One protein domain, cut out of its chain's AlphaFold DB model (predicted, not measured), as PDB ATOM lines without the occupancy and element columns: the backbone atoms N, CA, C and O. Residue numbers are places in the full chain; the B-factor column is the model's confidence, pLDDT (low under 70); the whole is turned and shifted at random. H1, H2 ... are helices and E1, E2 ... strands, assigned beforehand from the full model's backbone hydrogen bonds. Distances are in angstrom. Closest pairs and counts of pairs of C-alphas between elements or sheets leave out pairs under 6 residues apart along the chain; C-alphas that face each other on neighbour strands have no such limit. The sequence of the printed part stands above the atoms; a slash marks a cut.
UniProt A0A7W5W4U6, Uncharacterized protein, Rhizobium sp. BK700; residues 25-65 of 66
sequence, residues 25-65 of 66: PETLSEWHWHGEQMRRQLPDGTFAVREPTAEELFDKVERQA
ATOM      1  N   PRO A  25      42.700  18.731 -32.988       54.88
ATOM      2  CA  PRO A  25      41.291  18.353 -33.182       54.88
ATOM      3  C   PRO A  25      41.097  17.294 -34.284       54.88
ATOM      4  O   PRO A  25      40.130  16.532 -34.272       54.88
ATOM      5  N   GLU A  26      42.061  17.200 -35.197       52.56
ATOM      6  CA  GLU A  26      42.156  16.157 -36.216       52.56
ATOM      7  C   GLU A  26      42.423  14.778 -35.583       52.56
ATOM      8  O   GLU A  26      41.712  13.826 -35.891       52.56
ATOM      9  N   THR A  27      43.331  14.680 -34.599       54.69
ATOM     10  CA  THR A  27      43.565  13.427 -33.845       54.69
ATOM     11  C   THR A  27      42.416  13.020 -32.924       54.69
ATOM     12  O   THR A  27      42.275  11.833 -32.633       54.69
ATOM     13  N   LEU A  28      41.570  13.964 -32.490       57.03
ATOM     14  CA  LEU A  28      40.343  13.644 -31.745       57.03
ATOM     15  C   LEU A  28      39.327  12.924 -32.644       57.03
ATOM     16  O   LEU A  28      38.627  12.023 -32.196       57.03
ATOM     17  N   SER A  29      39.295  13.273 -33.932       62.41
ATOM     18  CA  SER A  29      38.329  12.746 -34.903       62.41
ATOM     19  C   SER A  29      38.713  11.383 -35.493       62.41
ATOM     20  O   SER A  29      37.904  10.776 -36.204       62.41
ATOM     21  N   GLU A  30      39.911  10.887 -35.195       77.50
ATOM     22  CA  GLU A  30      40.420   9.619 -35.708       77.50
ATOM     23  C   GLU A  30      40.050   8.448 -34.783       77.50
ATOM     24  O   GLU A  30      39.981   8.582 -33.558       77.50
ATOM     25  N   TRP A  31      39.750   7.293 -35.378       83.88
ATOM     26  CA  TRP A  31      39.487   6.071 -34.628       83.88
ATOM     27  C   TRP A  31      40.807   5.410 -34.246       83.88
ATOM     28  O   TRP A  31      41.587   5.019 -35.109       83.88
ATOM     29  N   HIS A  32      41.024   5.250 -32.946       82.44
ATOM     30  CA  HIS A  32      42.215   4.626 -32.386       82.44
ATOM     31  C   HIS A  32      41.888   3.260 -31.802       82.44
ATOM     32  O   HIS A  32      40.842   3.059 -31.177       82.44
ATOM     33  N   TRP A  33      42.826   2.331 -31.934       82.88
ATOM     34  CA  TRP A  33      42.733   1.027 -31.292       82.88
ATOM     35  C   TRP A  33      42.832   1.146 -29.774       82.88
ATOM     36  O   TRP A  33      43.786   1.705 -29.234       82.88
ATOM     37  N   HIS A  34      41.877   0.549 -29.069       82.88
ATOM     38  CA  HIS A  34      41.902   0.448 -27.619       82.88
ATOM     39  C   HIS A  34      41.471  -0.952 -27.174       82.88
ATOM     40  O   HIS A  34      40.287  -1.239 -26.981       82.88
ATOM     41  N   GLY A  35      42.459  -1.831 -26.997       81.81
ATOM     42  CA  GLY A  35      42.221  -3.252 -26.753       81.81
ATOM     43  C   GLY A  35      41.674  -3.927 -28.011       81.81
ATOM     44  O   GLY A  35      42.357  -3.971 -29.035       81.81
ATOM     45  N   GLU A  36      40.449  -4.440 -27.933       82.31
ATOM     46  CA  GLU A  36      39.748  -5.125 -29.033       82.31
ATOM     47  C   GLU A  36      38.759  -4.225 -29.787       82.31
ATOM     48  O   GLU A  36      38.147  -4.663 -30.752       82.31
ATOM     49  N   GLN A  37      38.607  -2.966 -29.373       84.69
ATOM     50  CA  GLN A  37      37.624  -2.040 -29.937       84.69
ATOM     51  C   GLN A  37      38.286  -0.780 -30.486       84.69
ATOM     52  O   GLN A  37      39.395  -0.410 -30.085       84.69
ATOM     53  N   MET A  38      37.563  -0.094 -31.365       87.19
ATOM     54  CA  MET A  38      37.935   1.221 -31.867       87.19
ATOM     55  C   MET A  38      37.300   2.296 -30.989       87.19
ATOM     56  O   MET A  38      36.106   2.250 -30.682       87.19
ATOM     57  N   ARG A  39      38.097   3.281 -30.576       88.81
ATOM     58  CA  ARG A  39      37.656   4.426 -29.777       88.81
ATOM     59  C   ARG A  39      38.015   5.728 -30.467       88.81
ATOM     60  O   ARG A  39      39.122   5.887 -30.964       88.81
ATOM     61  N   ARG A  40      37.093   6.679 -30.426       86.81
ATOM     62  CA  ARG A  40      37.298   8.047 -30.906       86.81
ATOM     63  C   ARG A  40      36.861   9.033 -29.834       86.81
ATOM     64  O   ARG A  40      35.848   8.799 -29.174       86.81
ATOM     65  N   GLN A  41      37.596  10.127 -29.670       83.19
ATOM     66  CA  GLN A  41      37.216  11.188 -28.743       83.19
ATOM     67  C   GLN A  41      36.348  12.223 -29.461       83.19
ATOM     68  O   GLN A  41      36.747  12.842 -30.437       83.19
ATOM     69  N   LEU A  42      35.120  12.400 -29.000       82.31
ATOM     70  CA  LEU A  42      34.208  13.380 -29.564       82.31
ATOM     71  C   LEU A  42      34.562  14.800 -29.064       82.31
ATOM     72  O   LEU A  42      35.224  14.948 -28.031       82.31
ATOM     73  N   PRO A  43      34.153  15.861 -29.787       74.31
ATOM     74  CA  PRO A  43      34.483  17.246 -29.430       74.31
ATOM     75  C   PRO A  43      33.878  17.714 -28.096       74.31
ATOM     76  O   PRO A  43      34.365  18.672 -27.506       74.31
ATOM     77  N   ASP A  44      32.844  17.037 -27.599       82.12
ATOM     78  CA  ASP A  44      32.254  17.211 -26.265       82.12
ATOM     79  C   ASP A  44      33.075  16.527 -25.150       82.12
ATOM     80  O   ASP A  44      32.727  16.612 -23.974       82.12
ATOM     81  N   GLY A  45      34.175  15.854 -25.499       76.62
ATOM     82  CA  GLY A  45      35.066  15.168 -24.565       76.62
ATOM     83  C   GLY A  45      34.620  13.753 -24.192       76.62
ATOM     84  O   GLY A  45      35.319  13.086 -23.425       76.62
ATOM     85  N   THR A  46      33.500  13.268 -24.732       83.12
ATOM     86  CA  THR A  46      33.065  11.877 -24.566       83.12
ATOM     87  C   THR A  46      33.804  10.945 -25.530       83.12
ATOM     88  O   THR A  46      34.483  11.379 -26.461       83.12
ATOM     89  N   PHE A  47      33.717   9.633 -25.296       82.88
ATOM     90  CA  PHE A  47      34.328   8.631 -26.169       82.88
ATOM     91  C   PHE A  47      33.250   7.854 -26.913       82.88
ATOM     92  O   PHE A  47      32.428   7.183 -26.291       82.88
ATOM     93  N   ALA A  48      33.303   7.895 -28.240       85.25
ATOM     94  CA  ALA A  48      32.569   6.962 -29.079       85.25
ATOM     95  C   ALA A  48      33.350   5.649 -29.163       85.25
ATOM     96  O   ALA A  48      34.577   5.653 -29.299       85.25
ATOM     97  N   VAL A  49      32.635   4.529 -29.092       89.44
ATOM     98  CA  VAL A  49      33.205   3.184 -29.192       89.44
ATOM     99  C   VAL A  49      32.495   2.455 -30.322       89.44
ATOM    100  O   VAL A  49      31.275   2.567 -30.446       89.44
ATOM    101  N   ARG A  50      33.249   1.737 -31.151       88.44
ATOM    102  CA  ARG A  50      32.692   0.849 -32.172       88.44
ATOM    103  C   ARG A  50      33.492  -0.441 -32.260       88.44
ATOM    104  O   ARG A  50      34.683  -0.469 -31.935       88.44
ATOM    105  N   GLU A  51      32.834  -1.478 -32.756       87.38
ATOM    106  CA  GLU A  51      33.529  -2.683 -33.184       87.38
ATOM    107  C   GLU A  51      34.415  -2.354 -34.395       87.38
ATOM    108  O   GLU A  51      33.987  -1.599 -35.277       87.38
ATOM    109  N   PRO A  52      35.661  -2.852 -34.431       84.38
ATOM    110  CA  PRO A  52      36.529  -2.654 -35.578       84.38
ATOM    111  C   PRO A  52      35.970  -3.391 -36.793       84.38
ATOM    112  O   PRO A  52      35.375  -4.464 -36.664       84.38
ATOM    113  N   THR A  53      36.180  -2.840 -37.984       85.00
ATOM    114  CA  THR A  53      35.809  -3.552 -39.210       85.00
ATOM    115  C   THR A  53      36.755  -4.729 -39.457       85.00
ATOM    116  O   THR A  53      37.867  -4.786 -38.927       85.00
ATOM    117  N   ALA A  54      36.327  -5.688 -40.286       81.00
ATOM    118  CA  ALA A  54      37.170  -6.825 -40.653       81.00
ATOM    119  C   ALA A  54      38.512  -6.366 -41.252       81.00
ATOM    120  O   ALA A  54      39.554  -6.891 -40.880       81.00
ATOM    121  N   GLU A  55      38.498  -5.344 -42.112       79.50
ATOM    122  CA  GLU A  55      39.701  -4.755 -42.717       79.50
ATOM    123  C   GLU A  55      40.654  -4.159 -41.669       79.50
ATOM    124  O   GLU A  55      41.858  -4.396 -41.725       79.50
ATOM    125  N   GLU A  56      40.124  -3.451 -40.665       80.50
ATOM    126  CA  GLU A  56      40.926  -2.911 -39.562       80.50
ATOM    127  C   GLU A  56      41.543  -4.049 -38.724       80.50
ATOM    128  O   GLU A  56      42.709  -3.971 -38.331       80.50
ATOM    129  N   LEU A  57      40.791  -5.126 -38.464       80.12
ATOM    130  CA  LEU A  57      41.305  -6.313 -37.768       80.12
ATOM    131  C   LEU A  57      42.448  -6.977 -38.542       80.12
ATOM    132  O   LEU A  57      43.441  -7.364 -37.924       80.12
ATOM    133  N   PHE A  58      42.335  -7.078 -39.869       78.06
ATOM    134  CA  PHE A  58      43.412  -7.590 -40.716       78.06
ATOM    135  C   PHE A  58      44.663  -6.711 -40.630       78.06
ATOM    136  O   PHE A  58      45.737  -7.245 -40.368       78.06
ATOM    137  N   ASP A  59      44.530  -5.385 -40.748       76.12
ATOM    138  CA  ASP A  59      45.660  -4.445 -40.636       76.12
ATOM    139  C   ASP A  59      46.355  -4.552 -39.265       76.12
ATOM    140  O   ASP A  59      47.583  -4.561 -39.165       76.12
ATOM    141  N   LYS A  60      45.579  -4.738 -38.188       72.00
ATOM    142  CA  LYS A  60      46.117  -4.956 -36.838       72.00
ATOM    143  C   LYS A  60      46.910  -6.260 -36.723       72.00
ATOM    144  O   LYS A  60      47.970  -6.258 -36.098       72.00
ATOM    145  N   VAL A  61      46.402  -7.360 -37.282       70.62
ATOM    146  CA  VAL A  61      47.095  -8.660 -37.266       70.62
ATOM    147  C   VAL A  61      48.355  -8.607 -38.128       70.62
ATOM    148  O   VAL A  61      49.402  -9.079 -37.696       70.62
ATOM    149  N   GLU A  62      48.282  -7.981 -39.303       72.00
ATOM    150  CA  GLU A  62      49.425  -7.820 -40.203       72.00
ATOM    151  C   GLU A  62      50.544  -7.000 -39.546       72.00
ATOM    152  O   GLU A  62      51.700  -7.424 -39.548       72.00
ATOM    153  N   ARG A  63      50.209  -5.889 -38.878       60.69
ATOM    154  CA  ARG A  63      51.188  -5.083 -38.128       60.69
ATOM    155  C   ARG A  63      51.798  -5.794 -36.921       60.69
ATOM    156  O   ARG A  63      52.863  -5.384 -36.474       60.69
ATOM    157  N   GLN A  64      51.137  -6.808 -36.364       59.41
ATOM    158  CA  GLN A  64      51.680  -7.615 -35.263       59.41
ATOM    159  C   GLN A  64      52.521  -8.808 -35.738       59.41
ATOM    160  O   GLN A  64      53.183  -9.439 -34.915       59.41
ATOM    161  N   ALA A  65      52.492  -9.131 -37.034       59.47
ATOM    162  CA  ALA A  65      53.193 -10.275 -37.611       59.47
ATOM    163  C   ALA A  65      54.646  -9.976 -38.045       59.47
ATOM    164  O   ALA A  65      55.303 -10.879 -38.565       59.47
TER     165      ALA A  65
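What this domain is: This is residues 25 to 65 of the 66 residues of an uncharacterized protein of Rhizobium sp. BK700 (UniProt A0A7W5W4U6). A small three-stranded sheet, E1, E2 and E3 side by side, has the short helix H1 near the end of E2 and the longer helix H2 reaching away past its other end. The whole is a rod, with the loop of residues 42 to 46 at one end and the last residues of H2 toward the other. The printed part has 41 residues, with two named helices and three named strands in the order H1 E1 E2 E3 H2; the class is mixed, helices and strands. The sheet's order is E1 - E2 - E3, all antiparallel. It is only just loose, close to compact, with a radius of gyration of the C-alphas of 11.3 A and spans of 36 by 17 by 15 A.

How they stand to each other: H1, residues 25 to 28, only grazes the sheet of E1, residues 32 to 34, E2, residues 37 to 41, and E3, residues 47 to 50. The closest C-alphas of H1 and E2 are those of Leu 28 and Gln 41, 5.0 A apart. The strands form a meander, each the antiparallel neighbour of the one before. In the hairpin of E1 and E2, N 32 and O 39 are within hydrogen-bond range at 2.8 A. In the hairpin of E2 and E3, N 40 and O 48 are within it at 2.9 A. E1 and E3 are edge strands and apart. H2, residues 54 to 64, is only just on the sheet, with 5 pairs of C-alphas within 10 A, and only grazes it with residues 56 to 60. H1 and H2 are apart. Every O i to N i+4 pair in H2 is within hydrogen-bond range; H1 is too short for such a pair.

Where its parts are: H1 begins at C-alpha 25, (41.291, 18.353, -33.182). E2 is 13.3 A long, E3 10.0 A. H2 is 15.5 A long and ends at C-alpha 64, (51.680, -7.615, -35.263).

The domain as a whole: The two C-alphas farthest apart, of Asp 44 and Ala 65, are 36.4 A apart. The printed part has no cut, and its four links are tight. The mean pLDDT of the printed part is 77.0; residues 25 to 29 and 63 to 65 are under 70.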